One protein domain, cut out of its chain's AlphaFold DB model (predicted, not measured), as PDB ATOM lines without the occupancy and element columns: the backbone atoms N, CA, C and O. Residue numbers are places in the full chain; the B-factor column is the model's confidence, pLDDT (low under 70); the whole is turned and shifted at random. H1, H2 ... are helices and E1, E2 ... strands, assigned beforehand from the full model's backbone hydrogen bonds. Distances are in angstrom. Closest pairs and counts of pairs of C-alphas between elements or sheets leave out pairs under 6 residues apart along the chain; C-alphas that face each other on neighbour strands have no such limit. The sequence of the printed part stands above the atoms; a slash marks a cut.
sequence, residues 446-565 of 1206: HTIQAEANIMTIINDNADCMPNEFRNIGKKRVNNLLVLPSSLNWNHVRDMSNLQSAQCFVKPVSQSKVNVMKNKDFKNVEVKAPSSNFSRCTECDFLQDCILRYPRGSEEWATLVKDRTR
ATOM      1  N   HIS A 446     158.615 122.672 112.959       81.06
ATOM      2  CA  HIS A 446     159.358 123.917 112.713       81.06
ATOM      3  C   HIS A 446     158.507 125.199 112.789       81.06
ATOM      4  O   HIS A 446     159.041 126.283 112.982       81.06
ATOM      5  N   THR A 447     157.182 125.099 112.630       84.25
ATOM      6  CA  THR A 447     156.263 126.207 112.931       84.25
ATOM      7  C   THR A 447     156.114 126.371 114.440       84.25
ATOM      8  O   THR A 447     156.221 127.497 114.900       84.25
ATOM      9  N   ILE A 448     155.945 125.278 115.195       84.12
ATOM     10  CA  ILE A 448     155.849 125.314 116.667       84.12
ATOM     11  C   ILE A 448     157.127 125.907 117.271       84.12
ATOM     12  O   ILE A 448     157.050 126.829 118.077       84.12
ATOM     13  N   GLN A 449     158.303 125.443 116.837       83.69
ATOM     14  CA  GLN A 449     159.579 125.979 117.315       83.69
ATOM     15  C   GLN A 449     159.734 127.464 116.971       83.69
ATOM     16  O   GLN A 449     160.142 128.245 117.822       83.69
ATOM     17  N   ALA A 450     159.387 127.879 115.750       86.88
ATOM     18  CA  ALA A 450     159.463 129.287 115.376       86.88
ATOM     19  C   ALA A 450     158.465 130.152 116.161       86.88
ATOM     20  O   ALA A 450     158.808 131.269 116.531       86.88
ATOM     21  N   GLU A 451     157.264 129.649 116.444       87.12
ATOM     22  CA  GLU A 451     156.248 130.305 117.274       87.12
ATOM     23  C   GLU A 451     156.737 130.464 118.725       87.12
ATOM     24  O   GLU A 451     156.688 131.570 119.257       87.12
ATOM     25  N   ALA A 452     157.334 129.423 119.315       84.25
ATOM     26  CA  ALA A 452     157.981 129.488 120.628       84.25
ATOM     27  C   ALA A 452     159.169 130.471 120.651       84.25
ATOM     28  O   ALA A 452     159.213 131.365 121.492       84.25
ATOM     29  N   ASN A 453     160.086 130.377 119.682       84.44
ATOM     30  CA  ASN A 453     161.223 131.293 119.540       84.44
ATOM     31  C   ASN A 453     160.754 132.753 119.395       84.44
ATOM     32  O   ASN A 453     161.322 133.654 120.006       84.44
ATOM     33  N   ILE A 454     159.699 133.003 118.606       88.50
ATOM     34  CA  ILE A 454     159.124 134.343 118.411       88.50
ATOM     35  C   ILE A 454     158.423 134.832 119.689       88.50
ATOM     36  O   ILE A 454     158.590 136.002 120.026       88.50
ATOM     37  N   MET A 455     157.719 133.971 120.436       81.69
ATOM     38  CA  MET A 455     157.191 134.305 121.770       81.69
ATOM     39  C   MET A 455     158.310 134.714 122.731       81.69
ATOM     40  O   MET A 455     158.203 135.773 123.342       81.69
ATOM     41  N   THR A 456     159.400 133.946 122.827       76.00
ATOM     42  CA  THR A 456     160.554 134.297 123.676       76.00
ATOM     43  C   THR A 456     161.174 135.622 123.242       76.00
ATOM     44  O   THR A 456     161.282 136.534 124.053       76.00
ATOM     45  N   ILE A 457     161.477 135.791 121.947       74.56
ATOM     46  CA  ILE A 457     162.010 137.047 121.395       74.56
ATOM     47  C   ILE A 457     161.113 138.241 121.742       74.56
ATOM     48  O   ILE A 457     161.626 139.294 122.114       74.56
ATOM     49  N   ILE A 458     159.791 138.106 121.626       78.25
ATOM     50  CA  ILE A 458     158.847 139.196 121.900       78.25
ATOM     51  C   ILE A 458     158.733 139.461 123.404       78.25
ATOM     52  O   ILE A 458     158.772 140.623 123.795       78.25
ATOM     53  N   ASN A 459     158.668 138.426 124.243       67.81
ATOM     54  CA  ASN A 459     158.634 138.569 125.702       67.81
ATOM     55  C   ASN A 459     159.935 139.170 126.267       67.81
ATOM     56  O   ASN A 459     159.893 139.873 127.271       67.81
ATOM     57  N   ASP A 460     161.081 138.924 125.624       59.03
ATOM     58  CA  ASP A 460     162.333 139.616 125.930       59.03
ATOM     59  C   ASP A 460     162.336 141.062 125.403       59.03
ATOM     60  O   ASP A 460     162.788 141.959 126.099       59.03
ATOM     61  N   ASN A 461     161.888 141.322 124.170       62.59
ATOM     62  CA  ASN A 461     162.191 142.591 123.485       62.59
ATOM     63  C   ASN A 461     161.046 143.619 123.448       62.59
ATOM     64  O   ASN A 461     161.290 144.739 123.003       62.59
ATOM     65  N   ALA A 462     159.811 143.277 123.818       66.94
ATOM     66  CA  ALA A 462     158.669 144.189 123.719       66.94
ATOM     67  C   ALA A 462     158.375 144.914 125.040       66.94
ATOM     68  O   ALA A 462     158.315 144.300 126.102       66.94
ATOM     69  N   ASP A 463     158.096 146.216 124.959       61.50
ATOM     70  CA  ASP A 463     157.513 146.957 126.076       61.50
ATOM     71  C   ASP A 463     156.077 146.456 126.310       61.50
ATOM     72  O   ASP A 463     155.265 146.448 125.379       61.50
ATOM     73  N   CYS A 464     155.730 146.070 127.540       57.06
ATOM     74  CA  CYS A 464     154.339 145.790 127.883       57.06
ATOM     75  C   CYS A 464     153.580 147.108 128.073       57.06
ATOM     76  O   CYS A 464     153.891 147.892 128.965       57.06
ATOM     77  N   MET A 465     152.564 147.340 127.243       60.97
ATOM     78  CA  MET A 465     151.634 148.459 127.348       60.97
ATOM     79  C   MET A 465     150.269 147.917 127.811       60.97
ATOM     80  O   MET A 465     149.366 147.737 126.984       60.97
ATOM     81  N   PRO A 466     150.077 147.632 129.120       43.66
ATOM     82  CA  PRO A 466     148.839 147.033 129.643       43.66
ATOM     83  C   PRO A 466     147.594 147.865 129.304       43.66
ATOM     84  O   PRO A 466     146.521 147.327 129.020       43.66
ATOM     85  N   ASN A 467     147.771 149.187 129.267       46.34
ATOM     86  CA  ASN A 467     146.723 150.179 129.054       46.34
ATOM     87  C   ASN A 467     146.573 150.641 127.586       46.34
ATOM     88  O   ASN A 467     145.686 151.450 127.297       46.34
ATOM     89  N   GLU A 468     147.391 150.159 126.641       46.62
ATOM     90  CA  GLU A 468     147.117 150.354 125.210       46.62
ATOM     91  C   GLU A 468     146.244 149.213 124.677       46.62
ATOM     92  O   GLU A 468     146.409 148.043 125.025       46.62
ATOM     93  N   PHE A 469     145.259 149.568 123.847       54.41
ATOM     94  CA  PHE A 469     144.189 148.661 123.436       54.41
ATOM     95  C   PHE A 469     144.139 148.533 121.919       54.41
ATOM     96  O   PHE A 469     144.008 149.540 121.220       54.41
ATOM     97  N   ARG A 470     144.133 147.300 121.405       52.34
ATOM     98  CA  ARG A 470     143.959 147.045 119.972       52.34
ATOM     99  C   ARG A 470     142.549 146.557 119.666       52.34
ATOM    100  O   ARG A 470     142.123 145.523 120.176       52.34
ATOM    101  N   ASN A 471     141.842 147.266 118.790       54.97
ATOM    102  CA  ASN A 471     140.580 146.788 118.227       54.97
ATOM    103  C   ASN A 471     140.882 145.807 117.086       54.97
ATOM    104  O   ASN A 471     141.247 146.200 115.979       54.97
ATOM    105  N   ILE A 472     140.754 144.515 117.374       53.28
ATOM    106  CA  ILE A 472     140.956 143.412 116.436       53.28
ATOM    107  C   ILE A 472     139.565 142.971 115.961       53.28
ATOM    108  O   ILE A 472     138.892 142.126 116.559       53.28
ATOM    109  N   GLY A 473     139.091 143.637 114.906       61.88
ATOM    110  CA  GLY A 473     137.692 143.560 114.487       61.88
ATOM    111  C   GLY A 473     136.767 144.072 115.595       61.88
ATOM    112  O   GLY A 473     136.973 145.161 116.125       61.88
ATOM    113  N   LYS A 474     135.764 143.269 115.977       42.34
ATOM    114  CA  LYS A 474     134.823 143.594 117.066       42.34
ATOM    115  C   LYS A 474     135.371 143.336 118.484       42.34
ATOM    116  O   LYS A 474     134.692 143.682 119.444       42.34
ATOM    117  N   LYS A 475     136.553 142.719 118.649       41.44
ATOM    118  CA  LYS A 475     137.143 142.447 119.975       41.44
ATOM    119  C   LYS A 475     138.252 143.448 120.299       41.44
ATOM    120  O   LYS A 475     139.196 143.606 119.530       41.44
ATOM    121  N   ARG A 476     138.152 144.082 121.466       45.91
ATOM    122  CA  ARG A 476     139.215 144.900 122.062       45.91
ATOM    123  C   ARG A 476     140.159 143.988 122.845       45.91
ATOM    124  O   ARG A 476     139.696 143.197 123.659       45.91
ATOM    125  N   VAL A 477     141.456 144.094 122.581       54.88
ATOM    126  CA  VAL A 477     142.513 143.351 123.279       54.88
ATOM    127  C   VAL A 477     143.348 144.339 124.087       54.88
ATOM    128  O   VAL A 477     143.822 145.333 123.536       54.88
ATOM    129  N   ASN A 478     143.475 144.069 125.386       51.78
ATOM    130  CA  ASN A 478     144.354 144.777 126.320       51.78
ATOM    131  C   ASN A 478     145.754 144.127 126.291       51.78
ATOM    132  O   ASN A 478     145.918 143.075 125.670       51.78
ATOM    133  N   ASN A 479     146.738 144.701 126.988       58.00
ATOM    134  CA  ASN A 479     148.120 144.198 127.019       58.00
ATOM    135  C   ASN A 479     148.739 144.138 125.608       58.00
ATOM    136  O   ASN A 479     149.108 143.077 125.090       58.00
ATOM    137  N   LEU A 480     148.826 145.314 124.977       68.94
ATOM    138  CA  LEU A 480     149.604 145.495 123.758       68.94
ATOM    139  C   LEU A 480     151.096 145.296 124.082       68.94
ATOM    140  O   LEU A 480     151.604 145.842 125.057       68.94
ATOM    141  N   LEU A 481     151.800 144.524 123.259       70.25
ATOM    142  CA  LEU A 481     153.245 144.328 123.349       70.25
ATOM    143  C   LEU A 481     153.908 145.146 122.239       70.25
ATOM    144  O   LEU A 481     153.610 144.962 121.058       70.25
ATOM    145  N   VAL A 482     154.786 146.075 122.603       70.44
ATOM    146  CA  VAL A 482     155.332 147.068 121.675       70.44
ATOM    147  C   VAL A 482     156.832 146.860 121.498       70.44
ATOM    148  O   VAL A 482     157.643 147.268 122.324       70.44
ATOM    149  N   LEU A 483     157.209 146.237 120.382       68.12
ATOM    150  CA  LEU A 483     158.609 146.063 120.000       68.12
ATOM    151  C   LEU A 483     159.259 147.426 119.685       68.12
ATOM    152  O   LEU A 483     158.617 148.278 119.054       68.12
ATOM    153  N   PRO A 484     160.532 147.649 120.055       61.78
ATOM    154  CA  PRO A 484     161.250 148.878 119.744       61.78
ATOM    155  C   PRO A 484     161.409 149.054 118.230       61.78
ATOM    156  O   PRO A 484     161.487 148.090 117.469       61.78
ATOM    157  N   SER A 485     161.525 150.302 117.783       58.94
ATOM    158  CA  SER A 485     161.618 150.657 116.357       58.94
ATOM    159  C   SER A 485     162.834 150.049 115.635       58.94
ATOM    160  O   SER A 485     162.791 149.861 114.419       58.94
ATOM    161  N   SER A 486     163.896 149.687 116.367       54.78
ATOM    162  CA  SER A 486     165.062 148.965 115.832       54.78
ATOM    163  C   SER A 486     164.829 147.455 115.640       54.78
ATOM    164  O   SER A 486     165.619 146.794 114.964       54.78
ATOM    165  N   LEU A 487     163.737 146.888 116.171       67.19
ATOM    166  CA  LEU A 487     163.409 145.464 116.078       67.19
ATOM    167  C   LEU A 487     162.100 145.221 115.312       67.19
ATOM    168  O   LEU A 487     161.034 144.956 115.863       67.19
ATOM    169  N   ASN A 488     162.204 145.293 113.986       80.38
ATOM    170  CA  ASN A 488     161.100 144.991 113.081       80.38
ATOM    171  C   ASN A 488     160.878 143.470 112.898       80.38
ATOM    172  O   ASN A 488     161.717 142.637 113.236       80.38
ATOM    173  N   TRP A 489     159.757 143.104 112.269       83.69
ATOM    174  CA  TRP A 489     159.357 141.706 112.043       83.69
ATOM    175  C   TRP A 489     160.278 140.883 111.122       83.69
ATOM    176  O   TRP A 489     160.197 139.655 111.144       83.69
ATOM    177  N   ASN A 490     161.170 141.512 110.348       81.56
ATOM    178  CA  ASN A 490     162.217 140.793 109.615       81.56
ATOM    179  C   ASN A 490     163.379 140.427 110.557       81.56
ATOM    180  O   ASN A 490     163.936 139.341 110.434       81.56
ATOM    181  N   HIS A 491     163.716 141.294 111.521       76.81
ATOM    182  CA  HIS A 491     164.725 141.002 112.549       76.81
ATOM    183  C   HIS A 491     164.229 139.895 113.496       76.81
ATOM    184  O   HIS A 491     164.965 138.954 113.770       76.81
ATOM    185  N   VAL A 492     162.953 139.942 113.904       82.31
ATOM    186  CA  VAL A 492     162.303 138.873 114.691       82.31
ATOM    187  C   VAL A 492     162.346 137.521 113.958       82.31
ATOM    188  O   VAL A 492     162.690 136.510 114.568       82.31
ATOM    189  N   ARG A 493     162.082 137.494 112.639       89.06
ATOM    190  CA  ARG A 493     162.278 136.294 111.804       89.06
ATOM    191  C   ARG A 493     163.736 135.831 111.810       89.06
ATOM    192  O   ARG A 493     163.983 134.652 112.041       89.06
ATOM    193  N   ASP A 494     164.681 136.722 111.507       81.06
ATOM    194  CA  ASP A 494     166.095 136.356 111.351       81.06
ATOM    195  C   ASP A 494     166.658 135.760 112.658       81.06
ATOM    196  O   ASP A 494     167.308 134.718 112.613       81.06
ATOM    197  N   MET A 495     166.314 136.323 113.823       77.12
ATOM    198  CA  MET A 495     166.695 135.771 115.133       77.12
ATOM    199  C   MET A 495     166.008 134.428 115.441       77.12
ATOM    200  O   MET A 495     166.675 133.484 115.860       77.12
ATOM    201  N   SER A 496     164.704 134.294 115.165       86.69
ATOM    202  CA  SER A 496     163.967 133.029 115.348       86.69
ATOM    203  C   SER A 496     164.509 131.896 114.464       86.69
ATOM    204  O   SER A 496     164.544 130.732 114.879       86.69
ATOM    205  N   ASN A 497     164.986 132.233 113.261       87.19
ATOM    206  CA  ASN A 497     165.635 131.299 112.344       87.19
ATOM    207  C   ASN A 497     167.053 130.915 112.798       87.19
ATOM    208  O   ASN A 497     167.425 129.756 112.634       87.19
ATOM    209  N   LEU A 498     167.820 131.834 113.400       78.31
ATOM    210  CA  LEU A 498     169.123 131.522 114.005       78.31
ATOM    211  C   LEU A 498     168.974 130.551 115.189       78.31
ATOM    212  O   LEU A 498     169.671 129.541 115.238       78.31
ATOM    213  N   GLN A 499     168.008 130.795 116.081       77.00
ATOM    214  CA  GLN A 499     167.666 129.865 117.167       77.00
ATOM    215  C   GLN A 499     167.156 128.517 116.628       77.00
ATOM    216  O   GLN A 499     167.571 127.463 117.096       77.00
ATOM    217  N   SER A 500     166.306 128.525 115.591       83.38
ATOM    218  CA  SER A 500     165.855 127.287 114.933       83.38
ATOM    219  C   SER A 500     167.028 126.465 114.385       83.38
ATOM    220  O   SER A 500     167.042 125.249 114.555       83.38
ATOM    221  N   ALA A 501     168.034 127.110 113.784       76.38
ATOM    222  CA  ALA A 501     169.210 126.427 113.250       76.38
ATOM    223  C   ALA A 501     170.048 125.735 114.342       76.38
ATOM    224  O   ALA A 501     170.518 124.622 114.116       76.38
ATOM    225  N   GLN A 502     170.169 126.335 115.534       72.69
ATOM    226  CA  GLN A 502     170.828 125.712 116.696       72.69
ATOM    227  C   GLN A 502     170.107 124.435 117.161       72.69
ATOM    228  O   GLN A 502     170.751 123.492 117.610       72.69
ATOM    229  N   CYS A 503     168.784 124.369 116.997       72.88
ATOM    230  CA  CYS A 503     167.972 123.179 117.273       72.88
ATOM    231  C   CYS A 503     167.843 122.218 116.067       72.88
ATOM    232  O   CYS A 503     166.988 121.337 116.087       72.88
ATOM    233  N   PHE A 504     168.630 122.400 114.995       80.00
ATOM    234  CA  PHE A 504     168.530 121.660 113.721       80.00
ATOM    235  C   PHE A 504     167.153 121.756 113.019       80.00
ATOM    236  O   PHE A 504     166.789 120.937 112.171       80.00
ATOM    237  N   VAL A 505     166.376 122.796 113.334       82.38
ATOM    238  CA  VAL A 505     165.028 123.041 112.811       82.38
ATOM    239  C   VAL A 505     165.071 123.914 111.550       82.38
ATOM    240  O   VAL A 505     165.761 124.929 111.481       82.38
ATOM    241  N   LYS A 506     164.284 123.536 110.530       81.81
ATOM    242  CA  LYS A 506     164.223 124.250 109.240       81.81
ATOM    243  C   LYS A 506     163.701 125.694 109.401       81.81
ATOM    244  O   LYS A 506     162.672 125.879 110.051       81.81
ATOM    245  N   PRO A 507     164.333 126.697 108.759       85.50
ATOM    246  CA  PRO A 507     163.967 128.105 108.910       85.50
ATOM    247  C   PRO A 507     162.593 128.439 108.308       85.50
ATOM    248  O   PRO A 507     162.141 127.831 107.334       85.50
ATOM    249  N   VAL A 508     161.947 129.463 108.866       89.12
ATOM    250  CA  VAL A 508     160.613 129.936 108.487       89.12
ATOM    251  C   VAL A 508     160.686 131.160 107.567       89.12
ATOM    252  O   VAL A 508     161.495 132.073 107.749       89.12
ATOM    253  N   SER A 509     159.811 131.186 106.557       88.75
ATOM    254  CA  SER A 509     159.719 132.263 105.566       88.75
ATOM    255  C   SER A 509     158.947 133.486 106.076       88.75
ATOM    256  O   SER A 509     158.064 133.375 106.931       88.75
ATOM    257  N   GLN A 510     159.211 134.665 105.496       85.06
ATOM    258  CA  GLN A 510     158.520 135.902 105.889       85.06
ATOM    259  C   GLN A 510     156.997 135.793 105.763       85.06
ATOM    260  O   GLN A 510     156.280 136.263 106.638       85.06
ATOM    261  N   SER A 511     156.488 135.138 104.716       86.12
ATOM    262  CA  SER A 511     155.047 134.937 104.527       86.12
ATOM    263  C   SER A 511     154.424 134.144 105.680       86.12
ATOM    264  O   SER A 511     153.331 134.474 106.132       86.12
ATOM    265  N   LYS A 512     155.133 133.138 106.211       88.31
ATOM    266  CA  LYS A 512     154.665 132.337 107.348       88.31
ATOM    267  C   LYS A 512     154.775 133.103 108.673       88.31
ATOM    268  O   LYS A 512     153.845 133.014 109.471       88.31
ATOM    269  N   VAL A 513     155.813 133.923 108.875       87.19
ATOM    270  CA  VAL A 513     155.884 134.864 110.016       87.19
ATOM    271  C   VAL A 513     154.771 135.913 109.948       87.19
ATOM    272  O   VAL A 513     154.132 136.177 110.958       87.19
ATOM    273  N   ASN A 514     154.456 136.452 108.767       87.06
ATOM    274  CA  ASN A 514     153.349 137.395 108.586       87.06
ATOM    275  C   ASN A 514     151.982 136.747 108.891       87.06
ATOM    276  O   ASN A 514     151.109 137.407 109.450       87.06
ATOM    277  N   VAL A 515     151.798 135.457 108.578       86.75
ATOM    278  CA  VAL A 515     150.606 134.694 108.990       86.75
ATOM    279  C   VAL A 515     150.552 134.532 110.511       86.75
ATOM    280  O   VAL A 515     149.512 134.827 111.090       86.75
ATOM    281  N   MET A 516     151.649 134.132 111.166       87.31
ATOM    282  CA  MET A 516     151.695 134.009 112.634       87.31
ATOM    283  C   MET A 516     151.442 135.365 113.311       87.31
ATOM    284  O   MET A 516     150.588 135.464 114.184       87.31
ATOM    285  N   LYS A 517     152.067 136.449 112.835       86.56
ATOM    286  CA  LYS A 517     151.786 137.826 113.275       86.56
ATOM    287  C   LYS A 517     150.294 138.169 113.222       86.56
ATOM    288  O   LYS A 517     149.738 138.710 114.172       86.56
ATOM    289  N   ASN A 518     149.648 137.862 112.099       82.75
ATOM    290  CA  ASN A 518     148.256 138.235 111.853       82.75
ATOM    291  C   ASN A 518     147.235 137.256 112.464       82.75
ATOM    292  O   ASN A 518     146.044 137.568 112.458       82.75
ATOM    293  N   LYS A 519     147.661 136.097 112.982       82.81
ATOM    294  CA  LYS A 519     146.805 135.072 113.607       82.81
ATOM    295  C   LYS A 519     146.992 135.021 115.123       82.81
ATOM    296  O   LYS A 519     145.997 135.091 115.843       82.81
ATOM    297  N   ASP A 520     148.236 134.955 115.571       80.94
ATOM    298  CA  ASP A 520     148.639 134.550 116.916       80.94
ATOM    299  C   ASP A 520     149.168 135.755 117.707       80.94
ATOM    300  O   ASP A 520     148.603 136.124 118.732       80.94
ATOM    301  N   PHE A 521     150.123 136.499 117.143       84.44
ATOM    302  CA  PHE A 521     150.749 137.671 117.777       84.44
ATOM    303  C   PHE A 521     150.003 138.992 117.497       84.44
ATOM    304  O   PHE A 521     150.612 140.037 117.253       84.44
ATOM    305  N   LYS A 522     148.664 138.973 117.486       79.44
ATOM    306  CA  LYS A 522     147.857 140.135 117.054       79.44
ATOM    307  C   LYS A 522     147.967 141.350 117.984       79.44
ATOM    308  O   LYS A 522     147.707 142.469 117.537       79.44
ATOM    309  N   ASN A 523     148.324 141.137 119.250       77.75
ATOM    310  CA  ASN A 523     148.589 142.176 120.246       77.75
ATOM    311  C   ASN A 523     150.013 142.758 120.148       77.75
ATOM    312  O   ASN A 523     150.362 143.597 120.967       77.75
ATOM    313  N   VAL A 524     150.828 142.329 119.177       78.56
ATOM    314  CA  VAL A 524     152.215 142.784 119.036       78.56
ATOM    315  C   VAL A 524     152.342 143.825 117.920       78.56
ATOM    316  O   VAL A 524     152.127 143.539 116.734       78.56
ATOM    317  N   GLU A 525     152.743 145.039 118.286       76.00
ATOM    318  CA  GLU A 525     153.095 146.116 117.358       76.00
ATOM    319  C   GLU A 525     154.600 146.435 117.390       76.00
ATOM    320  O   GLU A 525     155.358 145.903 118.195       76.00
ATOM    321  N   VAL A 526     155.053 147.262 116.445       67.31
ATOM    322  CA  VAL A 526     156.428 147.783 116.385       67.31
ATOM    323  C   VAL A 526     156.323 149.301 116.425       67.31
ATOM    324  O   VAL A 526     155.615 149.871 115.591       67.31
ATOM    325  N   LYS A 527     157.028 149.954 117.358       64.25
ATOM    326  CA  LYS A 527     157.076 151.422 117.475       64.25
ATOM    327  C   LYS A 527     157.426 152.041 116.118       64.25
ATOM    328  O   LYS A 527     158.472 151.747 115.535       64.25
ATOM    329  N   ALA A 528     156.544 152.901 115.607       52.84
ATOM    330  CA  ALA A 528     156.784 153.619 114.359       52.84
ATOM    331  C   ALA A 528     158.072 154.465 114.472       52.84
ATOM    332  O   ALA A 528     158.299 155.059 115.527       52.84
ATOM    333  N   PRO A 529     158.898 154.604 113.414       47.84
ATOM    334  CA  PRO A 529     160.161 155.353 113.492       47.84
ATOM    335  C   PRO A 529     160.028 156.815 113.957       47.84
ATOM    336  O   PRO A 529     161.009 157.391 114.430       47.84
ATOM    337  N   SER A 530     158.828 157.392 113.822       45.19
ATOM    338  CA  SER A 530     158.426 158.746 114.219       45.19
ATOM    339  C   SER A 530     157.738 158.841 115.594       45.19
ATOM    340  O   SER A 530     157.181 159.889 115.923       45.19
ATOM    341  N   SER A 531     157.739 157.783 116.414       48.28
ATOM    342  CA  SER A 531     157.221 157.859 117.786       48.28
ATOM    343  C   SER A 531     158.048 158.851 118.616       48.28
ATOM    344  O   SER A 531     159.269 158.722 118.669       48.28
ATOM    345  N   ASN A 532     157.391 159.806 119.284       47.19
ATOM    346  CA  ASN A 532     158.012 160.949 119.981       47.19
ATOM    347  C   ASN A 532     158.703 160.591 121.321       47.19
ATOM    348  O   ASN A 532     158.603 161.343 122.291       47.19
ATOM    349  N   PHE A 533     159.365 159.439 121.390       52.59
ATOM    350  CA  PHE A 533     160.098 158.959 122.558       52.59
ATOM    351  C   PHE A 533     161.608 159.066 122.334       52.59
ATOM    352  O   PHE A 533     162.098 158.883 121.218       52.59
ATOM    353  N   SER A 534     162.343 159.347 123.409       54.84
ATOM    354  CA  SER A 534     163.804 159.330 123.422       54.84
ATOM    355  C   SER A 534     164.304 157.927 123.081       54.84
ATOM    356  O   SER A 534     164.042 156.987 123.823       54.84
ATOM    357  N   ARG A 535     165.023 157.768 121.967       63.50
ATOM    358  CA  ARG A 535     165.674 156.495 121.637       63.50
ATOM    359  C   ARG A 535     166.954 156.335 122.452       63.50
ATOM    360  O   ARG A 535     167.703 157.303 122.602       63.50
ATOM    361  N   CYS A 536     167.255 155.117 122.898       76.25
ATOM    362  CA  CYS A 536     168.566 154.812 123.463       76.25
ATOM    363  C   CYS A 536     169.662 155.058 122.413       76.25
ATOM    364  O   CYS A 536     169.688 154.417 121.359       76.25
ATOM    365  N   THR A 537     170.575 155.984 122.714       77.62
ATOM    366  CA  THR A 537     171.667 156.385 121.813       77.62
ATOM    367  C   THR A 537     172.601 155.221 121.488       77.62
ATOM    368  O   THR A 537     173.074 155.122 120.362       77.62
ATOM    369  N   GLU A 538     172.820 154.314 122.440       77.88
ATOM    370  CA  GLU A 538     173.647 153.120 122.261       77.88
ATOM    371  C   GLU A 538     172.979 152.088 121.341       77.88
ATOM    372  O   GLU A 538     173.630 151.564 120.440       77.88
ATOM    373  N   CYS A 539     171.661 151.872 121.462       78.31
ATOM    374  CA  CYS A 539     170.914 151.029 120.518       78.31
ATOM    375  C   CYS A 539     170.985 151.552 119.081       78.31
ATOM    376  O   CYS A 539     171.212 150.759 118.168       78.31
ATOM    377  N   ASP A 540     170.767 152.854 118.874       80.62
ATOM    378  CA  ASP A 540     170.805 153.449 117.534       80.62
ATOM    379  C   ASP A 540     172.244 153.471 116.978       80.62
ATOM    380  O   ASP A 540     172.433 153.161 115.804       80.62
ATOM    381  N   PHE A 541     173.265 153.723 117.811       83.44
ATOM    382  CA  PHE A 541     174.681 153.636 117.423       83.44
ATOM    383  C   PHE A 541     175.092 152.214 117.019       83.44
ATOM    384  O   PHE A 541     175.610 152.011 115.922       83.44
ATOM    385  N   LEU A 542     174.822 151.212 117.865       80.00
ATOM    386  CA  LEU A 542     175.135 149.814 117.561       80.00
ATOM    387  C   LEU A 542     174.357 149.336 116.327       80.00
ATOM    388  O   LEU A 542     174.914 148.636 115.486       80.00
ATOM    389  N   GLN A 543     173.096 149.751 116.168       79.19
ATOM    390  CA  GLN A 543     172.297 149.410 114.991       79.19
ATOM    391  C   GLN A 543     172.836 150.042 113.699       79.19
ATOM    392  O   GLN A 543     172.820 149.369 112.667       79.19
ATOM    393  N   ASP A 544     173.312 151.288 113.738       78.44
ATOM    394  CA  ASP A 544     173.948 151.950 112.593       78.44
ATOM    395  C   ASP A 544     175.290 151.287 112.241       78.44
ATOM    396  O   ASP A 544     175.538 150.979 111.078       78.44
ATOM    397  N   CYS A 545     176.107 150.937 113.240       82.25
ATOM    398  CA  CYS A 545     177.329 150.158 113.035       82.25
ATOM    399  C   CYS A 545     177.035 148.788 112.388       82.25
ATOM    400  O   CYS A 545     177.643 148.458 111.372       82.25
ATOM    401  N   ILE A 546     176.043 148.030 112.877       79.56
ATOM    402  CA  ILE A 546     175.606 146.743 112.284       79.56
ATOM    403  C   ILE A 546     175.163 146.887 110.814       79.56
ATOM    404  O   ILE A 546     175.259 145.927 110.053       79.56
ATOM    405  N   LEU A 547     174.674 148.062 110.401       76.94
ATOM    406  CA  LEU A 547     174.275 148.340 109.015       76.94
ATOM    407  C   LEU A 547     175.447 148.742 108.102       76.94
ATOM    408  O   LEU A 547     175.292 148.692 106.882       76.94
ATOM    409  N   ARG A 548     176.604 149.122 108.664       84.06
ATOM    410  CA  ARG A 548     177.819 149.484 107.912       84.06
ATOM    411  C   ARG A 548     178.686 148.274 107.549       84.06
ATOM    412  O   ARG A 548     179.327 148.301 106.502       84.06
ATOM    413  N   TYR A 549     178.710 147.234 108.385       81.88
ATOM    414  CA  TYR A 549     179.531 146.036 108.156       81.88
ATOM    415  C   TYR A 549     178.778 144.940 107.376       81.88
ATOM    416  O   TYR A 549     177.579 144.741 107.600       81.88
ATOM    417  N   PRO A 550     179.447 144.193 106.472       80.50
ATOM    418  CA  PRO A 550     178.835 143.069 105.765       80.50
ATOM    419  C   PRO A 550     178.320 141.982 106.720       80.50
ATOM    420  O   PRO A 550     179.019 141.567 107.643       80.50
ATOM    421  N   ARG A 551     177.109 141.462 106.468       70.69
ATOM    422  CA  ARG A 551     176.561 140.325 107.230       70.69
ATOM    423  C   ARG A 551     177.529 139.137 107.161       70.69
ATOM    424  O   ARG A 551     177.799 138.645 106.071       70.69
ATOM    425  N   GLY A 552     177.976 138.661 108.322       74.00
ATOM    426  CA  GLY A 552     178.911 137.537 108.438       74.00
ATOM    427  C   GLY A 552     180.387 137.920 108.594       74.00
ATOM    428  O   GLY A 552     181.204 137.014 108.711       74.00
ATOM    429  N   SER A 553     180.738 139.212 108.634       84.19
ATOM    430  CA  SER A 553     182.072 139.633 109.088       84.19
ATOM    431  C   SER A 553     182.218 139.500 110.614       84.19
ATOM    432  O   SER A 553     181.222 139.423 111.344       84.19
ATOM    433  N   GLU A 554     183.456 139.470 111.111       85.62
ATOM    434  CA  GLU A 554     183.749 139.339 112.546       85.62
ATOM    435  C   GLU A 554     183.300 140.578 113.340       85.62
ATOM    436  O   GLU A 554     182.729 140.466 114.430       85.62
ATOM    437  N   GLU A 555     183.447 141.767 112.752       85.81
ATOM    438  CA  GLU A 555     182.956 143.030 113.306       85.81
ATOM    439  C   GLU A 555     181.425 143.040 113.361       85.81
ATOM    440  O   GLU A 555     180.844 143.425 114.375       85.81
ATOM    441  N   TRP A 556     180.754 142.554 112.307       85.19
ATOM    442  CA  TRP A 556     179.297 142.413 112.289       85.19
ATOM    443  C   TRP A 556     178.812 141.463 113.393       85.19
ATOM    444  O   TRP A 556     177.877 141.795 114.125       85.19
ATOM    445  N   ALA A 557     179.467 140.309 113.558       75.31
ATOM    446  CA  ALA A 557     179.134 139.343 114.603       75.31
ATOM    447  C   ALA A 557     179.345 139.926 116.012       75.31
ATOM    448  O   ALA A 557     178.492 139.750 116.887       75.31
ATOM    449  N   THR A 558     180.434 140.673 116.215       78.81
ATOM    450  CA  THR A 558     180.755 141.349 117.482       78.81
ATOM    451  C   THR A 558     179.728 142.432 117.815       78.81
ATOM    452  O   THR A 558     179.137 142.410 118.891       78.81
ATOM    453  N   LEU A 559     179.396 143.311 116.867       79.81
ATOM    454  CA  LEU A 559     178.407 144.374 117.080       79.81
ATOM    455  C   LEU A 559     176.992 143.828 117.343       79.81
ATOM    456  O   LEU A 559     176.255 144.379 118.164       79.81
ATOM    457  N   VAL A 560     176.607 142.723 116.692       74.81
ATOM    458  CA  VAL A 560     175.351 142.011 116.992       74.81
ATOM    459  C   VAL A 560     175.372 141.432 118.411       74.81
ATOM    460  O   VAL A 560     174.364 141.527 119.117       74.81
ATOM    461  N   LYS A 561     176.509 140.883 118.857       76.44
ATOM    462  CA  LYS A 561     176.716 140.362 120.219       76.44
ATOM    463  C   LYS A 561     176.600 141.468 121.271       76.44
ATOM    464  O   LYS A 561     175.856 141.296 122.234       76.44
ATOM    465  N   ASP A 562     177.226 142.621 121.044       74.12
ATOM    466  CA  ASP A 562     177.162 143.773 121.950       74.12
ATOM    467  C   ASP A 562     175.753 144.379 122.012       74.12
ATOM    468  O   ASP A 562     175.219 144.593 123.102       74.12
ATOM    469  N   ARG A 563     175.071 144.539 120.868       76.88
ATOM    470  CA  ARG A 563     173.659 144.969 120.845       76.88
ATOM    471  C   ARG A 563     172.748 143.983 121.584       76.88
ATOM    472  O   ARG A 563     171.805 144.404 122.251       76.88
ATOM    473  N   THR A 564     173.028 142.683 121.489       70.50
ATOM    474  CA  THR A 564     172.287 141.640 122.219       70.50
ATOM    475  C   THR A 564     172.568 141.709 123.722       70.50
ATOM    476  O   THR A 564     171.636 141.637 124.519       70.50
ATOM    477  N   ARG A 565     173.825 141.929 124.127       73.75
ATOM    478  CA  ARG A 565     174.225 142.136 125.528       73.75
ATOM    479  C   ARG A 565     173.524 143.348 126.144       73.75
ATOM    480  O   ARG A 565     172.973 143.225 127.235       73.75
TER     481      ARG A 565
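Overview. This is residues 446 to 565 of the 1206 residues of the protein "Predicted protein" of Physcomitrium patens (UniProt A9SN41). What would one see first? Helices H1, H2 and H3 cross at large angles beside a small sheet of E1, E4 and E5, with a strand hairpin, E2 and E3, at one end of the longest axis. At the other end is a helical hairpin, H4 and H5, apart from the other three helices and joined to the sheet by residues 527 to 536. What is it built of? The printed part has 120 residues and is mostly helix, with five named helices and five named strands in the order H1 E1 E2 E3 E4 H2 H3 E5 H4 H5; the larger sheet is mixed, in the order E1, E4, E5. How is it shaped? It is compact, with a radius of gyration of the C-alphas of 15.4 A, and only just flat, spanning 49 by 38 by 21 A.

Along the chain. Where does the first half run? H1, residues 446 to 461, begins at C-alpha 446 (159.358, 123.917, 112.713) and is 21.7 A long. Then come E1, 463 to 465, E2, 470 to 472, E3, 475 to 477, and E4, 480 to 483. What follows? H2, residues 489 to 502, is 20.2 A long, H3, 510 to 519, is 14.1 A, and E5 is 524 to 526. H4, 537 to 548, is 16.7 A and H5, 554 to 565, is 16.3 A, ending at C-alpha 565 (174.225, 142.136, 125.528).

Arrangement. How are the strands paired? E4 is antiparallel to E1, with N 463 and O 482 at 2.9 A, and parallel to E5, with N 483 and O 525 at 2.9 A. E2 and E3 form an antiparallel hairpin, with N 472 and O 475 at 2.8 A; E3 runs on into E4 across a break of two residues, at 55 degrees. E4, H2 with H3, and E5 make a strand-helix-strand unit, two parallel neighbour strands with helices between, and its crossover is right-handed. How do the helices stand? H1 only grazes the sheet with residues 457 to 461, and touches H2 at a steep tilt of 60 degrees, opposite ways, closest at the C-alphas of Asn 453 and Ser 496, 5.3 A. H2 touches H3 with residues 489 to 493 alone, only just about perpendicular at 72 degrees, closest at the C-alphas of Arg 493 and Val 513, 6.8 A. H4 and H5 touch as a helical hairpin at a shallow tilt of 25 degrees, opposite ways, closest at the C-alphas of Ile 546 and Trp 556, 5.7 A. Are the helix backbones complete? In H1, H2, H3, H4 and H5 every O i to N i+4 pair is within hydrogen-bond range.

Size, cuts and confidence. How far does it reach? The C-alphas farthest apart, of Lys 474 and Glu 554, are 49.3 A apart. Is there a cut or a long link? The printed part has no cut and no long link. Where is confidence low? The mean pLDDT of the printed part is 73.1, and residues 459 to 480, 483 to 487 and 526 to 535 are under 70.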